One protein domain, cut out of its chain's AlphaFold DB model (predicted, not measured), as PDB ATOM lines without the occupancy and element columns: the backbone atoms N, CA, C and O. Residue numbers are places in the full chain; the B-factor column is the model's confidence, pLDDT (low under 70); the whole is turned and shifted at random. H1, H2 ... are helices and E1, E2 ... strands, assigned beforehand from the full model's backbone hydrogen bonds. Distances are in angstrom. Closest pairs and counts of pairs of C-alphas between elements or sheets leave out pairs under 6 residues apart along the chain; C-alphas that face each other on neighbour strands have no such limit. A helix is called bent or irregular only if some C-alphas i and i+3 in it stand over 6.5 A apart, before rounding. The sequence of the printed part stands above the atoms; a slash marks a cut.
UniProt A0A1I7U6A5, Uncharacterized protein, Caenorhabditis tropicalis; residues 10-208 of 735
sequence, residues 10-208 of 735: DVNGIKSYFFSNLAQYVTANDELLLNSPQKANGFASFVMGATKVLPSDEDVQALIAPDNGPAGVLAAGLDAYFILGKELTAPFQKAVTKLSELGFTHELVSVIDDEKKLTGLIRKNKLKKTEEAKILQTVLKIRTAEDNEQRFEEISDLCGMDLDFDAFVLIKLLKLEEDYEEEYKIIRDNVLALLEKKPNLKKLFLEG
ATOM      1  N   ASP A  10      24.131  33.410 -26.159       85.50
ATOM      2  CA  ASP A  10      24.166  33.174 -27.606       85.50
ATOM      3  C   ASP A  10      24.226  34.516 -28.341       85.50
ATOM      4  O   ASP A  10      23.332  35.360 -28.216       85.50
ATOM      5  N   VAL A  11      25.300  34.717 -29.099       80.38
ATOM      6  CA  VAL A  11      25.525  35.900 -29.919       80.38
ATOM      7  C   VAL A  11      25.554  35.480 -31.381       80.38
ATOM      8  O   VAL A  11      26.564  34.995 -31.890       80.38
ATOM      9  N   ASN A  12      24.447  35.711 -32.089       75.50
ATOM     10  CA  ASN A  12      24.321  35.436 -33.525       75.50
ATOM     11  C   ASN A  12      24.713  33.994 -33.925       75.50
ATOM     12  O   ASN A  12      25.252  33.788 -35.015       75.50
ATOM     13  N   GLY A  13      24.430  33.004 -33.072       76.81
ATOM     14  CA  GLY A  13      24.743  31.593 -33.300       76.81
ATOM     15  C   GLY A  13      26.063  31.123 -32.686       76.81
ATOM     16  O   GLY A  13      26.378  29.943 -32.810       76.81
ATOM     17  N   ILE A  14      26.821  32.008 -32.028       83.25
ATOM     18  CA  ILE A  14      28.002  31.655 -31.234       83.25
ATOM     19  C   ILE A  14      27.600  31.670 -29.759       83.25
ATOM     20  O   ILE A  14      27.375  32.737 -29.184       83.25
ATOM     21  N   LYS A  15      27.521  30.486 -29.145       87.19
ATOM     22  CA  LYS A  15      27.323  30.343 -27.698       87.19
ATOM     23  C   LYS A  15      28.656  30.523 -26.980       87.19
ATOM     24  O   LYS A  15      29.638  29.869 -27.319       87.19
ATOM     25  N   SER A  16      28.688  31.415 -25.997       88.19
ATOM     26  CA  SER A  16      29.884  31.711 -25.212       88.19
ATOM     27  C   SER A  16      29.514  32.141 -23.795       88.19
ATOM     28  O   SER A  16      28.537  32.863 -23.576       88.19
ATOM     29  N   TYR A  17      30.312  31.700 -22.830       88.88
ATOM     30  CA  TYR A  17      30.302  32.175 -21.453       88.88
ATOM     31  C   TYR A  17      31.478  33.131 -21.217       88.88
ATOM     32  O   TYR A  17      31.271  34.299 -20.880       88.88
ATOM     33  N   PHE A  18      32.709  32.660 -21.445       85.75
ATOM     34  CA  PHE A  18      33.933  33.393 -21.103       85.75
ATOM     35  C   PHE A  18      34.221  34.558 -22.054       85.75
ATOM     36  O   PHE A  18      34.723  35.599 -21.633       85.75
ATOM     37  N   PHE A  19      33.892  34.398 -23.337       88.38
ATOM     38  CA  PHE A  19      34.303  35.301 -24.414       88.38
ATOM     39  C   PHE A  19      33.105  35.917 -25.150       88.38
ATOM     40  O   PHE A  19      33.144  36.151 -26.359       88.38
ATOM     41  N   SER A  20      32.032  36.232 -24.419       86.88
ATOM     42  CA  SER A  20      30.795  36.789 -24.991       86.88
ATOM     43  C   SER A  20      31.021  38.092 -25.776       86.88
ATOM     44  O   SER A  20      30.461  38.277 -26.857       86.88
ATOM     45  N   ASN A  21      31.900  38.972 -25.294       87.06
ATOM     46  CA  ASN A  21      32.282  40.201 -25.995       87.06
ATOM     47  C   ASN A  21      33.146  39.953 -27.236       87.06
ATOM     48  O   ASN A  21      32.994  40.659 -28.230       87.06
ATOM     49  N   LEU A  22      34.028  38.951 -27.209       87.06
ATOM     50  CA  LEU A  22      34.784  38.542 -28.394       87.06
ATOM     51  C   LEU A  22      33.827  38.008 -29.466       87.06
ATOM     52  O   LEU A  22      33.932  38.404 -30.624       87.06
ATOM     53  N   ALA A  23      32.851  37.182 -29.077       86.44
ATOM     54  CA  ALA A  23      31.813  36.702 -29.983       86.44
ATOM     55  C   ALA A  23      31.008  37.870 -30.586       86.44
ATOM     56  O   ALA A  23      30.774  37.907 -31.795       86.44
ATOM     57  N   GLN A  24      30.650  38.887 -29.793       87.44
ATOM     58  CA  GLN A  24      30.020  40.117 -30.304       87.44
ATOM     59  C   GLN A  24      30.929  40.883 -31.265       87.44
ATOM     60  O   GLN A  24      30.491  41.273 -32.345       87.44
ATOM     61  N   TYR A  25      32.199  41.067 -30.912       86.44
ATOM     62  CA  TYR A  25      33.148  41.812 -31.728       86.44
ATOM     63  C   TYR A  25      33.377  41.145 -33.085       86.44
ATOM     64  O   TYR A  25      33.250  41.796 -34.120       86.44
ATOM     65  N   VAL A  26      33.656  39.841 -33.086       86.12
ATOM     66  CA  VAL A  26      33.879  39.047 -34.299       86.12
ATOM     67  C   VAL A  26      32.628  39.034 -35.174       86.12
ATOM     68  O   VAL A  26      32.718  39.119 -36.396       86.12
ATOM     69  N   THR A  27      31.441  38.964 -34.564       83.56
ATOM     70  CA  THR A  27      30.191  38.939 -35.326       83.56
ATOM     71  C   THR A  27      29.786  40.297 -35.893       83.56
ATOM     72  O   THR A  27      29.072  40.289 -36.895       83.56
ATOM     73  N   ALA A  28      30.209  41.407 -35.287       85.19
ATOM     74  CA  ALA A  28      29.919  42.767 -35.743       85.19
ATOM     75  C   ALA A  28      30.971  43.337 -36.711       85.19
ATOM     76  O   ALA A  28      30.655  44.249 -37.467       85.19
ATOM     77  N   ASN A  29      32.205  42.821 -36.686       84.25
ATOM     78  CA  ASN A  29      33.350  43.347 -37.441       84.25
ATOM     79  C   ASN A  29      33.939  42.310 -38.415       84.25
ATOM     80  O   ASN A  29      35.149  42.285 -38.644       84.25
ATOM     81  N   ASP A  30      33.107  41.440 -38.980       80.44
ATOM     82  CA  ASP A  30      33.544  40.374 -39.886       80.44
ATOM     83  C   ASP A  30      34.193  40.912 -41.173       80.44
ATOM     84  O   ASP A  30      35.230  40.403 -41.596       80.44
ATOM     85  N   GLU A  31      33.649  41.984 -41.755       78.06
ATOM     86  CA  GLU A  31      34.248  42.665 -42.913       78.06
ATOM     87  C   GLU A  31      35.600  43.311 -42.586       78.06
ATOM     88  O   GLU A  31      36.516  43.305 -43.409       78.06
ATOM     89  N   LEU A  32      35.738  43.866 -41.379       79.31
ATOM     90  CA  LEU A  32      36.959  44.534 -40.933       79.31
ATOM     91  C   LEU A  32      38.075  43.508 -40.708       79.31
ATOM     92  O   LEU A  32      39.196  43.718 -41.171       79.31
ATOM     93  N   LEU A  33      37.752  42.376 -40.078       76.88
ATOM     94  CA  LEU A  33      38.674  41.252 -39.903       76.88
ATOM     95  C   LEU A  33      39.144  40.680 -41.249       76.88
ATOM     96  O   LEU A  33      40.315  40.332 -41.374       76.88
ATOM     97  N   LEU A  34      38.262  40.628 -42.256       75.12
ATOM     98  CA  LEU A  34      38.590  40.115 -43.589       75.12
ATOM     99  C   LEU A  34      39.443  41.088 -44.417       75.12
ATOM    100  O   LEU A  34      40.439  40.684 -45.008       75.12
ATOM    101  N   ASN A  35      39.060  42.366 -44.467       73.06
ATOM    102  CA  ASN A  35      39.652  43.338 -45.392       73.06
ATOM    103  C   ASN A  35      40.815  44.137 -44.787       73.06
ATOM    104  O   ASN A  35      41.608  44.735 -45.512       73.06
ATOM    105  N   SER A  36      40.891  44.258 -43.461       74.75
ATOM    106  CA  SER A  36      41.876  45.109 -42.782       74.75
ATOM    107  C   SER A  36      42.210  44.586 -41.377       74.75
ATOM    108  O   SER A  36      41.969  45.288 -40.389       74.75
ATOM    109  N   PRO A  37      42.836  43.398 -41.258       72.56
ATOM    110  CA  PRO A  37      43.125  42.774 -39.963       72.56
ATOM    111  C   PRO A  37      44.074  43.594 -39.076       72.56
ATOM    112  O   PRO A  37      44.060  43.434 -37.860       72.56
ATOM    113  N   GLN A  38      44.854  44.515 -39.662       74.12
ATOM    114  CA  GLN A  38      45.731  45.448 -38.938       74.12
ATOM    115  C   GLN A  38      44.972  46.541 -38.171       74.12
ATOM    116  O   GLN A  38      45.511  47.120 -37.234       74.12
ATOM    117  N   LYS A  39      43.742  46.865 -38.591       77.75
ATOM    118  CA  LYS A  39      42.878  47.849 -37.917       77.75
ATOM    119  C   LYS A  39      41.918  47.191 -36.925       77.75
ATOM    120  O   LYS A  39      41.232  47.895 -36.188       77.75
ATOM    121  N   ALA A  40      41.827  45.863 -36.949       81.19
ATOM    122  CA  ALA A  40      41.029  45.090 -36.013       81.19
ATOM    123  C   ALA A  40      41.763  44.941 -34.678       81.19
ATOM    124  O   ALA A  40      42.979  45.106 -34.597       81.19
ATOM    125  N   ASN A  41      41.026  44.581 -33.630       85.50
ATOM    126  CA  ASN A  41      41.629  44.195 -32.362       85.50
ATOM    127  C   ASN A  41      42.522  42.950 -32.549       85.50
ATOM    128  O   ASN A  41      42.091  41.955 -33.140       85.50
ATOM    129  N   GLY A  42      43.749  43.002 -32.017       81.31
ATOM    130  CA  GLY A  42      44.759  41.957 -32.214       81.31
ATOM    131  C   GLY A  42      44.336  40.579 -31.699       81.31
ATOM    132  O   GLY A  42      44.653  39.564 -32.319       81.31
ATOM    133  N   PHE A  43      43.547  40.523 -30.622       86.06
ATOM    134  CA  PHE A  43      43.031  39.272 -30.063       86.06
ATOM    135  C   PHE A  43      41.971  38.624 -30.956       86.06
ATOM    136  O   PHE A  43      42.056  37.427 -31.235       86.06
ATOM    137  N   ALA A  44      41.034  39.404 -31.497       85.75
ATOM    138  CA  ALA A  44      40.055  38.888 -32.455       85.75
ATOM    139  C   ALA A  44      40.711  38.399 -33.757       85.75
ATOM    140  O   ALA A  44      40.366  37.326 -34.257       85.75
ATOM    141  N   SER A  45      41.695  39.145 -34.269       83.50
ATOM    142  CA  SER A  45      42.472  38.758 -35.451       83.50
ATOM    143  C   SER A  45      43.250  37.458 -35.239       83.50
ATOM    144  O   SER A  45      43.253  36.597 -36.120       83.50
ATOM    145  N   PHE A  46      43.861  37.269 -34.066       84.19
ATOM    146  CA  PHE A  46      44.590  36.045 -33.728       84.19
ATOM    147  C   PHE A  46      43.668  34.823 -33.606       84.19
ATOM    148  O   PHE A  46      43.903  33.789 -34.238       84.19
ATOM    149  N   VAL A  47      42.573  34.948 -32.845       85.62
ATOM    150  CA  VAL A  47      41.616  33.852 -32.629       85.62
ATOM    151  C   VAL A  47      41.031  33.372 -33.952       85.62
ATOM    152  O   VAL A  47      41.025  32.169 -34.229       85.62
ATOM    153  N   MET A  48      40.600  34.305 -34.801       82.00
ATOM    154  CA  MET A  48      39.977  33.963 -36.078       82.00
ATOM    155  C   MET A  48      40.989  33.525 -37.147       82.00
ATOM    156  O   MET A  48      40.585  32.966 -38.161       82.00
ATOM    157  N   GLY A  49      42.294  33.701 -36.912       75.06
ATOM    158  CA  GLY A  49      43.353  33.284 -37.838       75.06
ATOM    159  C   GLY A  49      43.720  34.326 -38.898       75.06
ATOM    160  O   GLY A  49      44.425  33.996 -39.847       75.06
ATOM    161  N   ALA A  50      43.293  35.581 -38.728       72.19
ATOM    162  CA  ALA A  50      43.664  36.706 -39.587       72.19
ATOM    163  C   ALA A  50      45.120  37.158 -39.372       72.19
ATOM    164  O   ALA A  50      45.741  37.732 -40.262       72.19
ATOM    165  N   THR A  51      45.679  36.900 -38.188       71.94
ATOM    166  CA  THR A  51      47.078  37.182 -37.848       71.94
ATOM    167  C   THR A  51      47.684  36.015 -37.082       71.94
ATOM    168  O   THR A  51      47.041  35.441 -36.209       71.94
ATOM    169  N   LYS A  52      48.953  35.694 -37.358       72.81
ATOM    170  CA  LYS A  52      49.731  34.721 -36.563       72.81
ATOM    171  C   LYS A  52      50.430  35.351 -35.350       72.81
ATOM    172  O   LYS A  52      51.046  34.646 -34.561       72.81
ATOM    173  N   VAL A  53      50.375  36.678 -35.232       75.88
ATOM    174  CA  VAL A  53      50.995  37.435 -34.138       75.88
ATOM    175  C   VAL A  53      50.181  37.228 -32.864       75.88
ATOM    176  O   VAL A  53      48.958  37.364 -32.899       75.88
ATOM    177  N   LEU A  54      50.860  36.900 -31.762       76.31
ATOM    178  CA  LEU A  54      50.229  36.777 -30.449       76.31
ATOM    179  C   LEU A  54      49.619  38.120 -30.026       76.31
ATOM    180  O   LEU A  54      50.244  39.162 -30.241       76.31
ATOM    181  N   PRO A  55      48.416  38.110 -29.434       81.56
ATOM    182  CA  PRO A  55      47.756  39.336 -29.021       81.56
ATOM    183  C   PRO A  55      48.477  39.980 -27.839       81.56
ATOM    184  O   PRO A  55      49.064  39.289 -27.007       81.56
ATOM    185  N   SER A  56      48.415  41.309 -27.759       81.19
ATOM    186  CA  SER A  56      48.921  42.035 -26.596       81.19
ATOM    187  C   SER A  56      47.997  41.848 -25.386       81.19
ATOM    188  O   SER A  56      46.787  41.655 -25.541       81.19
ATOM    189  N   ASP A  57      48.538  41.967 -24.171       77.12
ATOM    190  CA  ASP A  57      47.738  41.887 -22.939       77.12
ATOM    191  C   ASP A  57      46.626  42.947 -22.900       77.12
ATOM    192  O   ASP A  57      45.563  42.712 -22.325       77.12
ATOM    193  N   GLU A  58      46.848  44.104 -23.529       79.69
ATOM    194  CA  GLU A  58      45.860  45.179 -23.655       79.69
ATOM    195  C   GLU A  58      44.714  44.790 -24.601       79.69
ATOM    196  O   GLU A  58      43.543  44.996 -24.266       79.69
ATOM    197  N   ASP A  59      45.023  44.163 -25.741       81.50
ATOM    198  CA  ASP A  59      44.018  43.677 -26.696       81.50
ATOM    199  C   ASP A  59      43.134  42.589 -26.084       81.50
ATOM    200  O   ASP A  59      41.914  42.589 -26.281       81.50
ATOM    201  N   VAL A  60      43.750  41.682 -25.320       82.06
ATOM    202  CA  VAL A  60      43.061  40.620 -24.581       82.06
ATOM    203  C   VAL A  60      42.168  41.229 -23.495       82.06
ATOM    204  O   VAL A  60      41.000  40.857 -23.366       82.06
ATOM    205  N   GLN A  61      42.669  42.212 -22.741       81.44
ATOM    206  CA  GLN A  61      41.890  42.897 -21.708       81.44
ATOM    207  C   GLN A  61      40.666  43.622 -22.259       81.44
ATOM    208  O   GLN A  61      39.580  43.508 -21.686       81.44
ATOM    209  N   ALA A  62      40.822  44.319 -23.386       81.56
ATOM    210  CA  ALA A  62      39.748  45.080 -24.009       81.56
ATOM    211  C   ALA A  62      38.524  44.217 -24.359       81.56
ATOM    212  O   ALA A  62      37.397  44.713 -24.310       81.56
ATOM    213  N   LEU A  63      38.727  42.936 -24.688       83.38
ATOM    214  CA  LEU A  63      37.650  42.027 -25.084       83.38
ATOM    215  C   LEU A  63      37.217  41.045 -23.986       83.38
ATOM    216  O   LEU A  63      36.054  40.651 -23.995       83.38
ATOM    217  N   ILE A  64      38.079  40.672 -23.033       82.81
ATOM    218  CA  ILE A  64      37.696  39.784 -21.916       82.81
ATOM    219  C   ILE A  64      36.951  40.556 -20.818       82.81
ATOM    220  O   ILE A  64      35.873  40.143 -20.394       82.81
ATOM    221  N   ALA A  65      37.495  41.685 -20.363       79.94
ATOM    222  CA  ALA A  65      36.925  42.478 -19.275       79.94
ATOM    223  C   ALA A  65      37.068  43.979 -19.580       79.94
ATOM    224  O   ALA A  65      37.943  44.649 -19.024       79.94
ATOM    225  N   PRO A  66      36.224  44.533 -20.472       80.12
ATOM    226  CA  PRO A  66      36.324  45.930 -20.860       80.12
ATOM    227  C   PRO A  66      36.100  46.857 -19.671       80.12
ATOM    228  O   PRO A  66      35.264  46.616 -18.799       80.12
ATOM    229  N   ASP A  67      36.789  47.993 -19.706       75.56
ATOM    230  CA  ASP A  67      36.834  48.941 -18.600       75.56
ATOM    231  C   ASP A  67      35.463  49.531 -18.207       75.56
ATOM    232  O   ASP A  67      35.316  49.946 -17.057       75.56
ATOM    233  N   ASN A  68      34.490  49.517 -19.126       74.88
ATOM    234  CA  ASN A  68      33.104  49.971 -18.947       74.88
ATOM    235  C   ASN A  68      32.079  48.815 -19.061       74.88
ATOM    236  O   ASN A  68      30.918  49.044 -19.402       74.88
ATOM    237  N   GLY A  69      32.506  47.563 -18.868       73.19
ATOM    238  CA  GLY A  69      31.647  46.387 -19.008       73.19
ATOM    239  C   GLY A  69      30.571  46.278 -17.916       73.19
ATOM    240  O   GLY A  69      30.794  46.709 -16.784       73.19
ATOM    241  N   PRO A  70      29.404  45.671 -18.210       80.81
ATOM    242  CA  PRO A  70      28.412  45.363 -17.182       80.81
ATOM    243  C   PRO A  70      28.946  44.299 -16.209       80.81
ATOM    244  O   PRO A  70      29.780  43.472 -16.577       80.81
ATOM    245  N   ALA A  71      28.412  44.266 -14.983       78.25
ATOM    246  CA  ALA A  71      28.903  43.387 -13.911       78.25
ATOM    247  C   ALA A  71      28.984  41.896 -14.305       78.25
ATOM    248  O   ALA A  71      29.948  41.228 -13.949       78.25
ATOM    249  N   GLY A  72      28.028  41.391 -15.097       76.94
ATOM    250  CA  GLY A  72      28.044  40.001 -15.580       76.94
ATOM    251  C   GLY A  72      29.208  39.681 -16.527       76.94
ATOM    252  O   GLY A  72      29.811  38.620 -16.415       76.94
ATOM    253  N   VAL A  73      29.582  40.623 -17.401       81.38
ATOM    254  CA  VAL A  73      30.747  40.478 -18.294       81.38
ATOM    255  C   VAL A  73      32.035  40.515 -17.486       81.38
ATOM    256  O   VAL A  73      32.920  39.696 -17.707       81.38
ATOM    257  N   LEU A  74      32.133  41.436 -16.523       81.88
ATOM    258  CA  LEU A  74      33.300  41.518 -15.646       81.88
ATOM    259  C   LEU A  74      33.457  40.240 -14.812       81.88
ATOM    260  O   LEU A  74      34.571  39.749 -14.670       81.88
ATOM    261  N   ALA A  75      32.363  39.664 -14.307       81.69
ATOM    262  CA  ALA A  75      32.391  38.400 -13.570       81.69
ATOM    263  C   ALA A  75      32.854  37.217 -14.443       81.69
ATOM    264  O   ALA A  75      33.749  36.479 -14.036       81.69
ATOM    265  N   ALA A  76      32.319  37.069 -15.659       82.94
ATOM    266  CA  ALA A  76      32.766  36.031 -16.593       82.94
ATOM    267  C   ALA A  76      34.235  36.226 -17.020       82.94
ATOM    268  O   ALA A  76      35.005  35.266 -17.077       82.94
ATOM    269  N   GLY A  77      34.656  37.477 -17.235       83.31
ATOM    270  CA  GLY A  77      36.044  37.826 -17.532       83.31
ATOM    271  C   GLY A  77      37.001  37.526 -16.373       83.31
ATOM    272  O   GLY A  77      38.124  37.085 -16.606       83.31
ATOM    273  N   LEU A  78      36.558  37.681 -15.119       85.31
ATOM    274  CA  LEU A  78      37.327  37.264 -13.941       85.31
ATOM    275  C   LEU A  78      37.530  35.744 -13.897       85.31
ATOM    276  O   LEU A  78      38.625  35.303 -13.548       85.31
ATOM    277  N   ASP A  79      36.525  34.945 -14.269       86.00
ATOM    278  CA  ASP A  79      36.696  33.493 -14.412       86.00
ATOM    279  C   ASP A  79      37.692  33.152 -15.544       86.00
ATOM    280  O   ASP A  79      38.533  32.270 -15.373       86.00
ATOM    281  N   ALA A  80      37.661  33.877 -16.669       85.62
ATOM    282  CA  ALA A  80      38.610  33.686 -17.772       85.62
ATOM    283  C   ALA A  80      40.055  34.034 -17.366       85.62
ATOM    284  O   ALA A  80      40.976  33.252 -17.606       85.62
ATOM    285  N   TYR A  81      40.271  35.161 -16.677       85.00
ATOM    286  CA  TYR A  81      41.584  35.515 -16.124       85.00
ATOM    287  C   TYR A  81      42.085  34.495 -15.106       85.00
ATOM    288  O   TYR A  81      43.276  34.187 -15.067       85.00
ATOM    289  N   PHE A  82      41.178  33.942 -14.301       83.25
ATOM    290  CA  PHE A  82      41.524  32.905 -13.342       83.25
ATOM    291  C   PHE A  82      42.059  31.636 -14.028       83.25
ATOM    292  O   PHE A  82      43.003  31.027 -13.522       83.25
ATOM    293  N   ILE A  83      41.514  31.276 -15.196       83.81
ATOM    294  CA  ILE A  83      42.004  30.165 -16.026       83.81
ATOM    295  C   ILE A  83      43.371  30.494 -16.649       83.81
ATOM    296  O   ILE A  83      44.299  29.697 -16.525       83.81
ATOM    297  N   LEU A  84      43.511  31.671 -17.271       78.19
ATOM    298  CA  LEU A  84      44.724  32.079 -18.002       78.19
ATOM    299  C   LEU A  84      45.955  32.271 -17.090       78.19
ATOM    300  O   LEU A  84      47.093  32.133 -17.531       78.19
ATOM    301  N   GLY A  85      45.754  32.501 -15.791       72.00
ATOM    302  CA  GLY A  85      46.794  32.351 -14.778       72.00
ATOM    303  C   GLY A  85      47.662  33.584 -14.510       72.00
ATOM    304  O   GLY A  85      47.200  34.719 -14.585       72.00
ATOM    305  N   LYS A  86      48.906  33.354 -14.053       60.03
ATOM    306  CA  LYS A  86      49.723  34.344 -13.309       60.03
ATOM    307  C   LYS A  86      50.045  35.617 -14.102       60.03
ATOM    308  O   LYS A  86      50.219  36.670 -13.490       60.03
ATOM    309  N   GLU A  87      50.079  35.531 -15.426       62.53
ATOM    310  CA  GLU A  87      50.400  36.646 -16.326       62.53
ATOM    311  C   GLU A  87      49.323  37.747 -16.302       62.53
ATOM    312  O   GLU A  87      49.641  38.922 -16.445       62.53
ATOM    313  N   LEU A  88      48.069  37.411 -15.964       66.81
ATOM    314  CA  LEU A  88      46.937  38.353 -15.944       66.81
ATOM    315  C   LEU A  88      46.440  38.693 -14.525       66.81
ATOM    316  O   LEU A  88      45.311  39.150 -14.335       66.81
ATOM    317  N   THR A  89      47.300  38.550 -13.512       70.56
ATOM    318  CA  THR A  89      46.950  38.848 -12.106       70.56
ATOM    319  C   THR A  89      46.657  40.339 -11.871       70.56
ATOM    320  O   THR A  89      45.731  40.683 -11.134       70.56
ATOM    321  N   ALA A  90      47.405  41.247 -12.508       75.44
ATOM    322  CA  ALA A  90      47.159  42.690 -12.399       75.44
ATOM    323  C   ALA A  90      45.827  43.117 -13.070       75.44
ATOM    324  O   ALA A  90      45.033  43.810 -12.426       75.44
ATOM    325  N   PRO A  91      45.511  42.652 -14.295       77.75
ATOM    326  CA  PRO A  91      44.188  42.819 -14.904       77.75
ATOM    327  C   PRO A  91      43.039  42.254 -14.068       77.75
ATOM    328  O   PRO A  91      42.006  42.908 -13.924       77.75
ATOM    329  N   PHE A  92      43.234  41.083 -13.451       81.19
ATOM    330  CA  PHE A  92      42.255  40.492 -12.541       81.19
ATOM    331  C   PHE A  92      41.939  41.438 -11.376       81.19
ATOM    332  O   PHE A  92      40.774  41.739 -11.124       81.19
ATOM    333  N   GLN A  93      42.956  41.980 -10.699       81.56
ATOM    334  CA  GLN A  93      42.748  42.922  -9.592       81.56
ATOM    335  C   GLN A  93      42.039  44.208 -10.044       81.56
ATOM    336  O   GLN A  93      41.127  44.667  -9.356       81.56
ATOM    337  N   LYS A  94      42.386  44.746 -11.222       82.50
ATOM    338  CA  LYS A  94      41.715  45.916 -11.819       82.50
ATOM    339  C   LYS A  94      40.234  45.641 -12.120       82.50
ATOM    340  O   LYS A  94      39.384  46.504 -11.905       82.50
ATOM    341  N   ALA A  95      39.899  44.444 -12.598       80.81
ATOM    342  CA  ALA A  95      38.513  44.048 -12.828       80.81
ATOM    343  C   ALA A  95      37.744  43.847 -11.505       80.81
ATOM    344  O   ALA A  95      36.578  44.231 -11.414       80.81
ATOM    345  N   VAL A  96      38.394  43.336 -10.451       84.31
ATOM    346  CA  VAL A  96      37.798  43.206  -9.107       84.31
ATOM    347  C   VAL A  96      37.458  44.565  -8.499       84.31
ATOM    348  O   VAL A  96      36.361  44.725  -7.962       84.31
ATOM    349  N   THR A  97      38.354  45.555  -8.589       84.19
ATOM    350  CA  THR A  97      38.077  46.900  -8.055       84.19
ATOM    351  C   THR A  97      36.861  47.515  -8.741       84.19
ATOM    352  O   THR A  97      35.961  48.006  -8.064       84.19
ATOM    353  N   LYS A  98      36.750  47.375 -10.063       82.25
ATOM    354  CA  LYS A  98      35.593  47.864 -10.830       82.25
ATOM    355  C   LYS A  98      34.300  47.135 -10.502       82.25
ATOM    356  O   LYS A  98      33.254  47.756 -10.350       82.25
ATOM    357  N   LEU A  99      34.366  45.816 -10.346       83.44
ATOM    358  CA  LEU A  99      33.220  45.028  -9.908       83.44
ATOM    359  C   LEU A  99      32.715  45.509  -8.533       83.44
ATOM    360  O   LEU A  99      31.508  45.637  -8.328       83.44
ATOM    361  N   SER A 100      33.639  45.846  -7.624       83.19
ATOM    362  CA  SER A 100      33.303  46.378  -6.301       83.19
ATOM    363  C   SER A 100      32.707  47.789  -6.344       83.19
ATOM    364  O   SER A 100      31.777  48.068  -5.590       83.19
ATOM    365  N   GLU A 101      33.154  48.649  -7.270       85.00
ATOM    366  CA  GLU A 101      32.546  49.966  -7.530       85.00
ATOM    367  C   GLU A 101      31.091  49.836  -8.007       85.00
ATOM    368  O   GLU A 101      30.242  50.649  -7.647       85.00
ATOM    369  N   LEU A 102      30.781  48.774  -8.758       81.12
ATOM    370  CA  LEU A 102      29.421  48.432  -9.183       81.12
ATOM    371  C   LEU A 102      28.585  47.755  -8.078       81.12
ATOM    372  O   LEU A 102      27.412  47.455  -8.304       81.12
ATOM    373  N   GLY A 103      29.157  47.520  -6.892       79.00
ATOM    374  CA  GLY A 103      28.479  46.918  -5.740       79.00
ATOM    375  C   GLY A 103      28.450  45.386  -5.733       79.00
ATOM    376  O   GLY A 103      27.680  44.799  -4.971       79.00
ATOM    377  N   PHE A 104      29.272  44.729  -6.555       79.94
ATOM    378  CA  PHE A 104      29.313  43.272  -6.689       79.94
ATOM    379  C   PHE A 104      30.654  42.692  -6.218       79.94
ATOM    380  O   PHE A 104      31.696  43.342  -6.254       79.94
ATOM    381  N   THR A 105      30.636  41.439  -5.764       77.69
ATOM    382  CA  THR A 105      31.832  40.717  -5.300       77.69
ATOM    383  C   THR A 105      31.914  39.357  -5.969       77.69
ATOM    384  O   THR A 105      30.905  38.658  -6.046       77.69
ATOM    385  N   HIS A 106      33.110  38.954  -6.394       80.94
ATOM    386  CA  HIS A 106      33.314  37.692  -7.097       80.94
ATOM    387  C   HIS A 106      33.866  36.592  -6.175       80.94
ATOM    388  O   HIS A 106      34.775  36.826  -5.376       80.94
ATOM    389  N   GLU A 107      33.335  35.370  -6.290       74.06
ATOM    390  CA  GLU A 107      33.648  34.257  -5.377       74.06
ATOM    391  C   GLU A 107      35.128  33.827  -5.437       74.06
ATOM    392  O   GLU A 107      35.704  33.434  -4.418       74.06
ATOM    393  N   LEU A 108      35.771  33.960  -6.606       78.44
ATOM    394  CA  LEU A 108      37.168  33.553  -6.817       78.44
ATOM    395  C   LEU A 108      38.203  34.524  -6.223       78.44
ATOM    396  O   LEU A 108      39.361  34.149  -6.061       78.44
ATOM    397  N   VAL A 109      37.801  35.740  -5.824       78.06
ATOM    398  CA  VAL A 109      38.716  36.749  -5.244       78.06
ATOM    399  C   VAL A 109      39.371  36.235  -3.966       78.06
ATOM    400  O   VAL A 109      40.552  36.453  -3.729       78.06
ATOM    401  N   SER A 110      38.614  35.503  -3.150       72.38
ATOM    402  CA  SER A 110      39.110  34.957  -1.881       72.38
ATOM    403  C   SER A 110      40.021  33.733  -2.037       72.38
ATOM    404  O   SER A 110      40.571  33.259  -1.041       72.38
ATOM    405  N   VAL A 111      40.145  33.208  -3.260       74.00
ATOM    406  CA  VAL A 111      40.712  31.888  -3.561       74.00
ATOM    407  C   VAL A 111      41.980  31.966  -4.416       74.00
ATOM    408  O   VAL A 111      42.756  31.016  -4.415       74.00
ATOM    409  N   ILE A 112      42.223  33.088  -5.102       70.94
ATOM    410  CA  ILE A 112      43.297  33.222  -6.099       70.94
ATOM    411  C   ILE A 112      44.703  32.870  -5.580       70.94
ATOM    412  O   ILE A 112      45.462  32.236  -6.310       70.94
ATOM    413  N   ASP A 113      44.987  33.166  -4.306       67.44
ATOM    414  CA  ASP A 113      46.279  32.907  -3.650       67.44
ATOM    415  C   ASP A 113      46.211  31.822  -2.547       67.44
ATOM    416  O   ASP A 113      47.188  31.606  -1.829       67.44
ATOM    417  N   ASP A 114      45.066  31.147  -2.355       75.38
ATOM    418  CA  ASP A 114      44.836  30.234  -1.219       75.38
ATOM    419  C   ASP A 114      44.282  28.865  -1.659       75.38
ATOM    420  O   ASP A 114      43.070  28.630  -1.728       75.38
ATOM    421  N   GLU A 115      45.194  27.913  -1.886       72.00
ATOM    422  CA  GLU A 115      44.889  26.531  -2.292       72.00
ATOM    423  C   GLU A 115      43.972  25.787  -1.299       72.00
ATOM    424  O   GLU A 115      43.173  24.919  -1.681       72.00
ATOM    425  N   LYS A 116      44.012  26.132  -0.005       75.00
ATOM    426  CA  LYS A 116      43.136  25.507   1.003       75.00
ATOM    427  C   LYS A 116      41.694  25.981   0.851       75.00
ATOM    428  O   LYS A 116      40.761  25.192   1.015       75.00
ATOM    429  N   LYS A 117      41.489  27.254   0.510       77.12
ATOM    430  CA  LYS A 117      40.153  27.770   0.178       77.12
ATOM    431  C   LYS A 117      39.670  27.253  -1.174       77.12
ATOM    432  O   LYS A 117      38.484  26.941  -1.291       77.12
ATOM    433  N   LEU A 118      40.575  27.061  -2.137       78.06
ATOM    434  CA  LEU A 118      40.273  26.473  -3.446       78.06
ATOM    435  C   LEU A 118      39.715  25.056  -3.310       78.06
ATOM    436  O   LEU A 118      38.608  24.767  -3.764       78.06
ATOM    437  N   THR A 119      40.423  24.191  -2.583       74.44
ATOM    438  CA  THR A 119      39.974  22.815  -2.312       74.44
ATOM    439  C   THR A 119      38.658  22.772  -1.526       74.44
ATOM    440  O   THR A 119      37.801  21.918  -1.779       74.44
ATOM    441  N   GLY A 120      38.441  23.722  -0.612       77.38
ATOM    442  CA  GLY A 120      37.163  23.904   0.081       77.38
ATOM    443  C   GLY A 120      36.006  24.277  -0.855       77.38
ATOM    444  O   GLY A 120      34.896  23.760  -0.699       77.38
ATOM    445  N   LEU A 121      36.255  25.139  -1.844       78.94
ATOM    446  CA  LEU A 121      35.260  25.585  -2.820       78.94
ATOM    447  C   LEU A 121      34.928  24.481  -3.843       78.94
ATOM    448  O   LEU A 121      33.750  24.252  -4.127       78.94
ATOM    449  N   ILE A 122      35.925  23.702  -4.280       78.94
ATOM    450  CA  ILE A 122      35.738  22.508  -5.126       78.94
ATOM    451  C   ILE A 122      34.799  21.500  -4.449       78.94
ATOM    452  O   ILE A 122      33.818  21.046  -5.043       78.94
ATOM    453  N   ARG A 123      35.043  21.182  -3.168       77.88
ATOM    454  CA  ARG A 123      34.204  20.238  -2.404       77.88
ATOM    455  C   ARG A 123      32.755  20.705  -2.275       77.88
ATOM    456  O   ARG A 123      31.847  19.884  -2.371       77.88
ATOM    457  N   LYS A 124      32.530  22.009  -2.075       78.31
ATOM    458  CA  LYS A 124      31.182  22.589  -1.956       78.31
ATOM    459  C   LYS A 124      30.413  22.558  -3.275       78.31
ATOM    460  O   LYS A 124      29.204  22.334  -3.260       78.31
ATOM    461  N   ASN A 125      31.092  22.769  -4.401       77.19
ATOM    462  CA  ASN A 125      30.424  22.833  -5.697       77.19
ATOM    463  C   ASN A 125      30.203  21.471  -6.351       77.19
ATOM    464  O   ASN A 125      29.233  21.356  -7.091       77.19
ATOM    465  N   LYS A 126      30.977  20.429  -6.013       72.94
ATOM    466  CA  LYS A 126      30.835  19.060  -6.558       72.94
ATOM    467  C   LYS A 126      29.420  18.459  -6.442       72.94
ATOM    468  O   LYS A 126      29.068  17.557  -7.193       72.94
ATOM    469  N   LEU A 127      28.609  18.935  -5.496       68.25
ATOM    470  CA  LEU A 127      27.259  18.421  -5.229       68.25
ATOM    471  C   LEU A 127      26.141  19.183  -5.959       68.25
ATOM    472  O   LEU A 127      25.001  18.717  -5.985       68.25
ATOM    473  N   LYS A 128      26.434  20.349  -6.544       76.44
ATOM    474  CA  LYS A 128      25.440  21.167  -7.245       76.44
ATOM    475  C   LYS A 128      25.322  20.710  -8.702       76.44
ATOM    476  O   LYS A 128      26.329  20.488  -9.365       76.44
ATOM    477  N   LYS A 129      24.086  20.572  -9.194       74.25
ATOM    478  CA  LYS A 129      23.771  20.125 -10.568       74.25
ATOM    479  C   LYS A 129      23.320  21.251 -11.510       74.25
ATOM    480  O   LYS A 129      22.939  20.959 -12.640       74.25
ATOM    481  N   THR A 130      23.314  22.501 -11.051       79.88
ATOM    482  CA  THR A 130      22.948  23.659 -11.881       79.88
ATOM    483  C   THR A 130      24.012  23.914 -12.947       79.88
ATOM    484  O   THR A 130      25.183  23.606 -12.731       79.88
ATOM    485  N   GLU A 131      23.624  24.480 -14.090       73.56
ATOM    486  CA  GLU A 131      24.556  24.829 -15.178       73.56
ATOM    487  C   GLU A 131      25.659  25.779 -14.691       73.56
ATOM    488  O   GLU A 131      26.836  25.521 -14.918       73.56
ATOM    489  N   GLU A 132      25.307  26.770 -13.868       78.75
ATOM    490  CA  GLU A 132      26.261  27.671 -13.203       78.75
ATOM    491  C   GLU A 132      27.327  26.927 -12.385       78.75
ATOM    492  O   GLU A 132      28.498  27.310 -12.355       78.75
ATOM    493  N   ALA A 133      26.920  25.858 -11.694       80.19
ATOM    494  CA  ALA A 133      27.831  25.058 -10.894       80.19
ATOM    495  C   ALA A 133      28.704  24.150 -11.759       80.19
ATOM    496  O   ALA A 133      29.833  23.886 -11.360       80.19
ATOM    497  N   LYS A 134      28.215  23.700 -12.921       81.56
ATOM    498  CA  LYS A 134      29.025  22.954 -13.894       81.56
ATOM    499  C   LYS A 134      30.110  23.844 -14.489       81.56
ATOM    500  O   LYS A 134      31.268  23.459 -14.431       81.56
ATOM    501  N   ILE A 135      29.764  25.058 -14.925       83.06
ATOM    502  CA  ILE A 135      30.736  26.039 -15.436       83.06
ATOM    503  C   ILE A 135      31.807  26.317 -14.377       83.06
ATOM    504  O   ILE A 135      32.997  26.194 -14.649       83.06
ATOM    505  N   LEU A 136      31.400  26.604 -13.134       83.75
ATOM    506  CA  LEU A 136      32.350  26.819 -12.042       83.75
ATOM    507  C   LEU A 136      33.195  25.573 -11.735       83.75
ATOM    508  O   LEU A 136      34.379  25.701 -11.443       83.75
ATOM    509  N   GLN A 137      32.621  24.369 -11.780       83.25
ATOM    510  CA  GLN A 137      33.398  23.137 -11.622       83.25
ATOM    511  C   GLN A 137      34.477  23.045 -12.701       83.25
ATOM    512  O   GLN A 137      35.632  22.830 -12.347       83.25
ATOM    513  N   THR A 138      34.136  23.280 -13.968       83.44
ATOM    514  CA  THR A 138      35.091  23.259 -15.081       83.44
ATOM    515  C   THR A 138      36.193  24.309 -14.903       83.44
ATOM    516  O   THR A 138      37.367  23.960 -14.957       83.44
ATOM    517  N   VAL A 139      35.854  25.558 -14.547       85.06
ATOM    518  CA  VAL A 139      36.839  26.621 -14.234       85.06
ATOM    519  C   VAL A 139      37.850  26.166 -13.178       85.06
ATOM    520  O   VAL A 139      39.058  26.355 -13.326       85.06
ATOM    521  N   LEU A 140      37.361  25.564 -12.090       84.06
ATOM    522  CA  LEU A 140      38.214  25.127 -10.988       84.06
ATOM    523  C   LEU A 140      39.105  23.960 -11.394       84.06
ATOM    524  O   LEU A 140      40.277  23.964 -11.035       84.06
ATOM    525  N   LYS A 141      38.557  22.990 -12.131       83.81
ATOM    526  CA  LYS A 141      39.305  21.828 -12.605       83.81
ATOM    527  C   LYS A 141      40.436  22.232 -13.553       83.81
ATOM    528  O   LYS A 141      41.570  21.825 -13.311       83.81
ATOM    529  N   ILE A 142      40.158  23.104 -14.530       84.00
ATOM    530  CA  ILE A 142      41.170  23.637 -15.458       84.00
ATOM    531  C   ILE A 142      42.292  24.329 -14.676       84.00
ATOM    532  O   ILE A 142      43.471  24.127 -14.960       84.00
ATOM    533  N   ARG A 143      41.949  25.111 -13.643       81.44
ATOM    534  CA  ARG A 143      42.956  25.777 -12.807       81.44
ATOM    535  C   ARG A 143      43.799  24.801 -11.985       81.44
ATOM    536  O   ARG A 143      44.983  25.059 -11.784       81.44
ATOM    537  N   THR A 144      43.195  23.736 -11.459       81.06
ATOM    538  CA  THR A 144      43.898  22.736 -10.637       81.06
ATOM    539  C   THR A 144      44.688  21.715 -11.440       81.06
ATOM    540  O   THR A 144      45.425  20.945 -10.838       81.06
ATOM    541  N   ALA A 145      44.534  21.683 -12.761       81.19
ATOM    542  CA  ALA A 145      45.260  20.754 -13.605       81.19
ATOM    543  C   ALA A 145      46.766  21.078 -13.606       81.19
ATOM    544  O   ALA A 145      47.193  22.211 -13.889       81.19
ATOM    545  N   GLU A 146      47.548  20.062 -13.241       75.62
ATOM    546  CA  GLU A 146      48.999  20.149 -13.059       75.62
ATOM    547  C   GLU A 146      49.720  20.113 -14.414       75.62
ATOM    548  O   GLU A 146      50.640  20.903 -14.631       75.62
ATOM    549  N   ASP A 147      49.212  19.303 -15.348       82.00
ATOM    550  CA  ASP A 147      49.782  19.088 -16.680       82.00
ATOM    551  C   ASP A 147      48.923  19.692 -17.804       82.00
ATOM    552  O   ASP A 147      47.707  19.868 -17.671       82.00
ATOM    553  N   ASN A 148      49.558  19.978 -18.945       81.62
ATOM    554  CA  ASN A 148      48.885  20.483 -20.147       81.62
ATOM    555  C   ASN A 148      47.847  19.493 -20.707       81.62
ATOM    556  O   ASN A 148      46.819  19.932 -21.215       81.62
ATOM    557  N   GLU A 149      48.071  18.188 -20.535       80.75
ATOM    558  CA  GLU A 149      47.140  17.118 -20.921       80.75
ATOM    559  C   GLU A 149      45.834  17.190 -20.139       80.75
ATOM    560  O   GLU A 149      44.755  17.337 -20.708       80.75
ATOM    561  N   GLN A 150      45.940  17.210 -18.810       82.81
ATOM    562  CA  GLN A 150      44.783  17.360 -17.931       82.81
ATOM    563  C   GLN A 150      44.071  18.691 -18.185       82.81
ATOM    564  O   GLN A 150      42.847  18.757 -18.149       82.81
ATOM    565  N   ARG A 151      44.811  19.769 -18.482       83.31
ATOM    566  CA  ARG A 151      44.190  21.047 -18.863       83.31
ATOM    567  C   ARG A 151      43.396  20.929 -20.154       83.31
ATOM    568  O   ARG A 151      42.295  21.467 -20.206       83.31
ATOM    569  N   PHE A 152      43.926  20.255 -21.169       85.88
ATOM    570  CA  PHE A 152      43.242  20.075 -22.445       85.88
ATOM    571  C   PHE A 152      41.969  19.229 -22.297       85.88
ATOM    572  O   PHE A 152      40.916  19.618 -22.810       85.88
ATOM    573  N   GLU A 153      42.022  18.129 -21.541       86.12
ATOM    574  CA  GLU A 153      40.845  17.300 -21.243       86.12
ATOM    575  C   GLU A 153      39.756  18.104 -20.515       86.12
ATOM    576  O   GLU A 153      38.591  18.102 -20.915       86.12
ATOM    577  N   GLU A 154      40.135  18.867 -19.489       86.38
ATOM    578  CA  GLU A 154      39.183  19.665 -18.708       86.38
ATOM    579  C   GLU A 154      38.656  20.888 -19.481       86.38
ATOM    580  O   GLU A 154      37.553  21.363 -19.210       86.38
ATOM    581  N   ILE A 155      39.398  21.405 -20.469       86.69
ATOM    582  CA  ILE A 155      38.878  22.396 -21.425       86.69
ATOM    583  C   ILE A 155      37.896  21.730 -22.396       86.69
ATOM    584  O   ILE A 155      36.864  22.316 -22.720       86.69
ATOM    585  N   SER A 156      38.163  20.495 -22.821       85.56
ATOM    586  CA  SER A 156      37.295  19.743 -23.736       85.56
ATOM    587  C   SER A 156      35.925  19.425 -23.123       85.56
ATOM    588  O   SER A 156      34.926  19.408 -23.846       85.56
ATOM    589  N   ASP A 157      35.834  19.303 -21.792       86.50
ATOM    590  CA  ASP A 157      34.567  19.209 -21.040       86.50
ATOM    591  C   ASP A 157      33.601  20.381 -21.344       86.50
ATOM    592  O   ASP A 157      32.379  20.226 -21.226       86.50
ATOM    593  N   LEU A 158      34.106  21.549 -21.776       85.75
ATOM    594  CA  LEU A 158      33.275  22.689 -22.200       85.75
ATOM    595  C   LEU A 158      32.450  22.379 -23.458       85.75
ATOM    596  O   LEU A 158      31.319  22.853 -23.575       85.75
ATOM    597  N   CYS A 159      32.954  21.537 -24.364       84.94
ATOM    598  CA  CYS A 159      32.227  21.141 -25.575       84.94
ATOM    599  C   CYS A 159      30.952  20.352 -25.225       84.94
ATOM    600  O   CYS A 159      29.939  20.457 -25.908       84.94
ATOM    601  N   GLY A 160      30.937  19.643 -24.085       82.12
ATOM    602  CA  GLY A 160      29.739  18.976 -23.562       82.12
ATOM    603  C   GLY A 160      28.617  19.928 -23.110       82.12
ATOM    604  O   GLY A 160      27.518  19.468 -22.796       82.12
ATOM    605  N   MET A 161      28.881  21.238 -23.056       83.19
ATOM    606  CA  MET A 161      27.919  22.301 -22.735       83.19
ATOM    607  C   MET A 161      27.605  23.206 -23.943       83.19
ATOM    608  O   MET A 161      27.078  24.301 -23.749       83.19
ATOM    609  N   ASP A 162      27.919  22.772 -25.171       83.44
ATOM    610  CA  ASP A 162      27.864  23.575 -26.407       83.44
ATOM    611  C   ASP A 162      28.747  24.846 -26.354       83.44
ATOM    612  O   ASP A 162      28.412  25.874 -26.952       83.44
ATOM    613  N   LEU A 163      29.850  24.818 -25.595       88.12
ATOM    614  CA  LEU A 163      30.811  25.923 -25.477       88.12
ATOM    615  C   LEU A 163      32.089  25.660 -26.296       88.12
ATOM    616  O   LEU A 163      33.190  26.010 -25.868       88.12
ATOM    617  N   ASP A 164      31.953  25.067 -27.488       88.25
ATOM    618  CA  ASP A 164      33.072  24.758 -28.392       88.25
ATOM    619  C   ASP A 164      33.902  26.005 -28.743       88.25
ATOM    620  O   ASP A 164      35.126  25.938 -28.843       88.25
ATOM    621  N   PHE A 165      33.253  27.169 -28.881       88.12
ATOM    622  CA  PHE A 165      33.940  28.436 -29.148       88.12
ATOM    623  C   PHE A 165      34.861  28.849 -27.993       88.12
ATOM    624  O   PHE A 165      35.988  29.277 -28.229       88.12
ATOM    625  N   ASP A 166      34.416  28.686 -26.747       89.44
ATOM    626  CA  ASP A 166      35.232  29.028 -25.582       89.44
ATOM    627  C   ASP A 166      36.400  28.053 -25.413       89.44
ATOM    628  O   ASP A 166      37.519  28.482 -25.129       89.44
ATOM    629  N   ALA A 167      36.158  26.756 -25.641       89.12
ATOM    630  CA  ALA A 167      37.205  25.739 -25.646       89.12
ATOM    631  C   ALA A 167      38.277  26.056 -26.698       89.12
ATOM    632  O   ALA A 167      39.468  26.091 -26.387       89.12
ATOM    633  N   PHE A 168      37.849  26.382 -27.920       88.56
ATOM    634  CA  PHE A 168      38.729  26.774 -29.017       88.56
ATOM    635  C   PHE A 168      39.610  27.977 -28.656       88.56
ATOM    636  O   PHE A 168      40.827  27.930 -28.833       88.56
ATOM    637  N   VAL A 169      39.022  29.048 -28.108       89.06
ATOM    638  CA  VAL A 169      39.768  30.257 -27.720       89.06
ATOM    639  C   VAL A 169      40.786  29.962 -26.612       89.06
ATOM    640  O   VAL A 169      41.914  30.452 -26.681       89.06
ATOM    641  N   LEU A 170      40.427  29.150 -25.612       87.94
ATOM    642  CA  LEU A 170      41.343  28.775 -24.527       87.94
ATOM    643  C   LEU A 170      42.519  27.934 -25.030       87.94
ATOM    644  O   LEU A 170      43.657  28.218 -24.662       87.94
ATOM    645  N   ILE A 171      42.264  26.952 -25.898       87.00
ATOM    646  CA  ILE A 171      43.309  26.111 -26.504       87.00
ATOM    647  C   ILE A 171      44.295  26.976 -27.303       87.00
ATOM    648  O   ILE A 171      45.509  26.831 -27.139       87.00
ATOM    649  N   LYS A 172      43.780  27.934 -28.089       84.06
ATOM    650  CA  LYS A 172      44.591  28.907 -28.838       84.06
ATOM    651  C   LYS A 172      45.470  29.774 -27.940       84.06
ATOM    652  O   LYS A 172      46.653  29.954 -28.220       84.06
ATOM    653  N   LEU A 173      44.900  30.343 -26.877       83.81
ATOM    654  CA  LEU A 173      45.625  31.234 -25.966       83.81
ATOM    655  C   LEU A 173      46.695  30.496 -25.156       83.81
ATOM    656  O   LEU A 173      47.783  31.030 -24.949       83.81
ATOM    657  N   LEU A 174      46.405  29.266 -24.728       82.69
ATOM    658  CA  LEU A 174      47.321  28.434 -23.945       82.69
ATOM    659  C   LEU A 174      48.330  27.657 -24.807       82.69
ATOM    660  O   LEU A 174      49.183  26.972 -24.250       82.69
ATOM    661  N   LYS A 175      48.261  27.787 -26.141       82.38
ATOM    662  CA  LYS A 175      49.131  27.107 -27.118       82.38
ATOM    663  C   LYS A 175      49.122  25.579 -26.978       82.38
ATOM    664  O   LYS A 175      50.157  24.940 -27.105       82.38
ATOM    665  N   LEU A 176      47.944  25.000 -26.740       81.69
ATOM    666  CA  LEU A 176      47.761  23.546 -26.597       81.69
ATOM    667  C   LEU A 176      47.467  22.844 -27.941       81.69
ATOM    668  O   LEU A 176      47.058  21.690 -27.957       81.69
ATOM    669  N   GLU A 177      47.627  23.547 -29.070       77.31
ATOM    670  CA  GLU A 177      47.273  23.049 -30.409       77.31
ATOM    671  C   GLU A 177      48.221  21.953 -30.922       77.31
ATOM    672  O   GLU A 177      47.766  21.028 -31.591       77.31
ATOM    673  N   GLU A 178      49.527  22.068 -30.646       74.50
ATOM    674  CA  GLU A 178      50.554  21.176 -31.214       74.50
ATOM    675  C   GLU A 178      50.503  19.767 -30.610       74.50
ATOM    676  O   GLU A 178      50.750  18.787 -31.312       74.50
ATOM    677  N   ASP A 179      50.141  19.665 -29.331       74.00
ATOM    678  CA  ASP A 179      50.147  18.402 -28.592       74.00
ATOM    679  C   ASP A 179      48.866  17.565 -28.821       74.00
ATOM    680  O   ASP A 179      48.902  16.347 -28.661       74.00
ATOM    681  N   TYR A 180      47.754  18.194 -29.239       79.38
ATOM    682  CA  TYR A 180      46.413  17.579 -29.356       79.38
ATOM    683  C   TYR A 180      45.719  17.905 -30.687       79.38
ATOM    684  O   TYR A 180      44.556  18.312 -30.736       79.38
ATOM    685  N   GLU A 181      46.450  17.778 -31.796       78.75
ATOM    686  CA  GLU A 181      45.997  18.244 -33.111       78.75
ATOM    687  C   GLU A 181      44.698  17.558 -33.594       78.75
ATOM    688  O   GLU A 181      43.877  18.192 -34.263       78.75
ATOM    689  N   GLU A 182      44.486  16.273 -33.280       81.69
ATOM    690  CA  GLU A 182      43.307  15.514 -33.730       81.69
ATOM    691  C   GLU A 182      42.030  15.948 -33.002       81.69
ATOM    692  O   GLU A 182      41.032  16.280 -33.645       81.69
ATOM    693  N   GLU A 183      42.063  16.020 -31.673       82.31
ATOM    694  CA  GLU A 183      40.944  16.493 -30.860       82.31
ATOM    695  C   GLU A 183      40.672  17.979 -31.106       82.31
ATOM    696  O   GLU A 183      39.518  18.401 -31.223       82.31
ATOM    697  N   TYR A 184      41.730  18.777 -31.275       83.50
ATOM    698  CA  TYR A 184      41.605  20.186 -31.624       83.50
ATOM    699  C   TYR A 184      40.923  20.389 -32.982       83.50
ATOM    700  O   TYR A 184      40.091  21.290 -33.115       83.50
ATOM    701  N   LYS A 185      41.205  19.543 -33.985       83.88
ATOM    702  CA  LYS A 185      40.501  19.580 -35.280       83.88
ATOM    703  C   LYS A 185      39.001  19.353 -35.119       83.88
ATOM    704  O   LYS A 185      38.230  20.074 -35.742       83.88
ATOM    705  N   ILE A 186      38.581  18.436 -34.247       85.75
ATOM    706  CA  ILE A 186      37.154  18.184 -33.984       85.75
ATOM    707  C   ILE A 186      36.486  19.433 -33.389       85.75
ATOM    708  O   ILE A 186      35.434  19.860 -33.866       85.75
ATOM    709  N   ILE A 187      37.116  20.064 -32.393       84.69
ATOM    710  CA  ILE A 187      36.603  21.301 -31.777       84.69
ATOM    711  C   ILE A 187      36.557  22.434 -32.814       84.69
ATOM    712  O   ILE A 187      35.567  23.163 -32.922       84.69
ATOM    713  N   ARG A 188      37.607  22.562 -33.631       84.56
ATOM    714  CA  ARG A 188      37.686  23.540 -34.721       84.56
ATOM    715  C   ARG A 188      36.567  23.337 -35.748       84.56
ATOM    716  O   ARG A 188      35.973  24.322 -36.188       84.56
ATOM    717  N   ASP A 189      36.268  22.094 -36.108       84.81
ATOM    718  CA  ASP A 189      35.213  21.746 -37.062       84.81
ATOM    719  C   ASP A 189      33.814  22.039 -36.499       84.81
ATOM    720  O   ASP A 189      32.957  22.557 -37.222       84.81
ATOM    721  N   ASN A 190      33.595  21.829 -35.196       84.94
ATOM    722  CA  ASN A 190      32.360  22.242 -34.522       84.94
ATOM    723  C   ASN A 190      32.177  23.768 -34.567       84.94
ATOM    724  O   ASN A 190      31.096  24.261 -34.898       84.94
ATOM    725  N   VAL A 191      33.240  24.538 -34.311       83.12
ATOM    726  CA  VAL A 191      33.207  26.007 -34.425       83.12
ATOM    727  C   VAL A 191      32.974  26.446 -35.876       83.12
ATOM    728  O   VAL A 191      32.180  27.352 -36.129       83.12
ATOM    729  N   LEU A 192      33.593  25.777 -36.852       83.00
ATOM    730  CA  LEU A 192      33.342  26.011 -38.278       83.00
ATOM    731  C   LEU A 192      31.881  25.757 -38.665       83.00
ATOM    732  O   LEU A 192      31.325  26.532 -39.447       83.00
ATOM    733  N   ALA A 193      31.254  24.722 -38.100       81.50
ATOM    734  CA  ALA A 193      29.839  24.424 -38.305       81.50
ATOM    735  C   ALA A 193      28.935  25.560 -37.783       81.50
ATOM    736  O   ALA A 193      27.957  25.937 -38.436       81.50
ATOM    737  N   LEU A 194      29.287  26.177 -36.649       77.56
ATOM    738  CA  LEU A 194      28.584  27.358 -36.128       77.56
ATOM    739  C   LEU A 194      28.768  28.587 -37.036       77.56
ATOM    740  O   LEU A 194      27.834  29.371 -37.236       77.56
ATOM    741  N   LEU A 195      29.951  28.730 -37.640       76.12
ATOM    742  CA  LEU A 195      30.302  29.831 -38.540       76.12
ATOM    743  C   LEU A 195      29.744  29.683 -39.968       76.12
ATOM    744  O   LEU A 195      29.867  30.622 -40.753       76.12
ATOM    745  N   GLU A 196      29.074  28.582 -40.333       69.25
ATOM    746  CA  GLU A 196      28.493  28.412 -41.681       69.25
ATOM    747  C   GLU A 196      27.469  29.483 -42.051       69.25
ATOM    748  O   GLU A 196      27.324  29.840 -43.220       69.25
ATOM    749  N   LYS A 197      26.797  30.050 -41.047       70.00
ATOM    750  CA  LYS A 197      25.858  31.161 -41.227       70.00
ATOM    751  C   LYS A 197      26.562  32.494 -41.534       70.00
ATOM    752  O   LYS A 197      25.881  33.466 -41.858       70.00
ATOM    753  N   LYS A 198      27.899  32.556 -41.442       72.38
ATOM    754  CA  LYS A 198      28.738  33.747 -41.656       72.38
ATOM    755  C   LYS A 198      29.877  33.458 -42.650       72.38
ATOM    756  O   LYS A 198      30.985  33.098 -42.246       72.38
ATOM    757  N   PRO A 199      29.648  33.663 -43.959       72.38
ATOM    758  CA  PRO A 199      30.591  33.257 -45.000       72.38
ATOM    759  C   PRO A 199      31.935  33.994 -44.932       72.38
ATOM    760  O   PRO A 199      32.956  33.396 -45.254       72.38
ATOM    761  N   ASN A 200      31.964  35.252 -44.477       70.88
ATOM    762  CA  ASN A 200      33.194  36.048 -44.364       70.88
ATOM    763  C   ASN A 200      34.150  35.487 -43.302       70.88
ATOM    764  O   ASN A 200      35.338  35.313 -43.560       70.88
ATOM    765  N   LEU A 201      33.614  35.133 -42.131       70.88
ATOM    766  CA  LEU A 201      34.394  34.517 -41.058       70.88
ATOM    767  C   LEU A 201      34.821  33.098 -41.429       70.88
ATOM    768  O   LEU A 201      35.955  32.726 -41.160       70.88
ATOM    769  N   LYS A 202      33.950  32.324 -42.094       74.88
ATOM    770  CA  LYS A 202      34.292  30.983 -42.590       74.88
ATOM    771  C   LYS A 202      35.437  31.029 -43.604       74.88
ATOM    772  O   LYS A 202      36.352  30.219 -43.501       74.88
ATOM    773  N   LYS A 203      35.422  31.988 -44.539       69.25
ATOM    774  CA  LYS A 203      36.540  32.222 -45.467       69.25
ATOM    775  C   LYS A 203      37.827  32.524 -44.712       69.25
ATOM    776  O   LYS A 203      38.805  31.822 -44.900       69.25
ATOM    777  N   LEU A 204      37.794  33.475 -43.782       67.38
ATOM    778  CA  LEU A 204      38.961  33.844 -42.979       67.38
ATOM    779  C   LEU A 204      39.510  32.673 -42.133       67.38
ATOM    780  O   LEU A 204      40.718  32.512 -41.991       67.38
ATOM    781  N   PHE A 205      38.631  31.809 -41.624       69.81
ATOM    782  CA  PHE A 205      38.999  30.659 -40.793       69.81
ATOM    783  C   PHE A 205      39.531  29.452 -41.590       69.81
ATOM    784  O   PHE A 205      40.242  28.613 -41.029       69.81
ATOM    785  N   LEU A 206      39.175  29.339 -42.878       69.88
ATOM    786  CA  LEU A 206      39.622  28.274 -43.789       69.88
ATOM    787  C   LEU A 206      40.837  28.688 -44.627       69.88
ATOM    788  O   LEU A 206      41.774  27.909 -44.775       69.88
ATOM    789  N   GLU A 207      40.814  29.901 -45.171       59.81
ATOM    790  CA  GLU A 207      41.820  30.428 -46.098       59.81
ATOM    791  C   GLU A 207      42.988  31.103 -45.348       59.81
ATOM    792  O   GLU A 207      44.049  31.324 -45.930       59.81
ATOM    793  N   GLY A 208      42.843  31.343 -44.035       58.78
ATOM    794  CA  GLY A 208      43.836  32.037 -43.216       58.78
ATOM    795  C   GLY A 208      43.857  33.539 -43.514       58.78
ATOM    796  O   GLY A 208      42.898  34.060 -44.090       58.78
TER     797      GLY A 208
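AT A GLANCE: This is residues 10 to 208 of the 735 residues of an uncharacterized protein of Caenorhabditis tropicalis (UniProt A0A1I7U6A5). Two uneven layers of mostly short helices make a compact body: H1 to H6 form one layer, with H1, H3 and H4 clustered beside the H5 and H6 hairpin, while H8 to H13 fold back and forth one after another as the other layer. The layers meet where H5 packs on H9 and where H13 packs on H2 and H3; H11 lies near the middle, and little H7 sits between the H5 and H6 hairpin and H8. The printed part has 199 residues with one named strand, E1, followed by thirteen named helices, H1 to H13; the class is mostly helix, and E1 pairs with no named strand. The radius of gyration of the C-alphas is 16.6 A, and the rounded outline spans 48 by 38 by 28 A.

IN THESE COORDINATES: E1 is residues 14 to 16, beginning with C-alpha 14 at (28.002, 31.655, -31.234). H1, residues 20 to 28, is 12.3 A long; H2 is residues 30 to 35, H3 residues 42 to 48 and H4 residues 57 to 64. H5, residues 71 to 84, measures 19.9 A, and H6, residues 86 to 101, measures 23.9 A and ends with C-alpha 101 at (32.546, 49.966, -7.530). H6 has a kink of 26 degrees near residue 93 and is irregular, with C-alphas 87 and 90 7.9 A apart. H7, residues 107 to 110, is only just irregular, with C-alphas 107 and 110 6.52 A apart. H8, residues 115 to 125, is 15.3 A long, H9, residues 131 to 144, 20.0 A, and H10, residues 148 to 156, 12.2 A. H11, residues 164 to 174, is 15.4 A long, H12, residues 181 to 195, 20.3 A, and H13, residues 199 to 207, 11.6 A, ending with C-alpha 207 at (41.820, 30.428, -46.098).

HOW THE PARTS SIT: Residues 10 to 11 make a short antiparallel pairing with residues 14 to 15 of E1. The closest C-alphas of E1 and H11 are those of Ser 16 and Asp 166, 6.0 A apart. H1 touches H4, about perpendicular at 89 degrees, closest at the C-alphas of Leu 22 and Leu 63, 5.6 A. H3 touches H4 at a steep tilt of 59 degrees, with the C-alphas of Phe 43 and Asp 59 5.6 A apart. H4 touches H5 at Ile 64 and Gly 77, whose C-alphas are 5.1 A apart. H5 and H6 form a helical hairpin at a shallow tilt of 17 degrees, closest at the C-alphas of Leu 78 and Phe 92, 6.1 A. H7 is close to H8 but not clearly touching, with the C-alphas of Ser 110 and Lys 117 7.5 A apart. H8 and H9, at 28 degrees, and H10 and H11, at 20 degrees, are helical hairpins; their closest C-alphas are those of Asn 125 and Ala 133, 6.2 A, and of Ile 155 and Ala 167, 5.6 A. H9 and H10 form another, at 9 degrees, in which H9 touches with residues 138 to 143 alone; the C-alphas of Ile 142 and Arg 151 are 5.2 A apart. Residues 79 to 83 of H5 alone touch H9, the same way at a shallow tilt of 30 degrees, closest at the C-alphas of Ile 83 and Arg 143, 5.5 A. H11 touches H12 at a steep tilt of 48 degrees, opposite ways, with the C-alphas of Phe 165 and Val 191 5.9 A apart. H13 touches H2, where the C-alphas of Leu 201 and Asp 30 are 6.0 A apart. H6 and H9 are apart. Every O i to N i+4 pair is within hydrogen-bond range in H1, H2, H3, H5 and H8 to H13; H4 has 3 of 4, H6 has 10 of 12, and H7 is too short for such a pair.

THE WHOLE: The two C-alphas farthest apart are those of Asn 35 and Lys 116, at 49.8 A. The printed part has no cut, and no link between named elements is long. The mean pLDDT of the printed part is 79.9; it is under 70 at residues 86 to 88, 113, 127, 196 and 203 to 208.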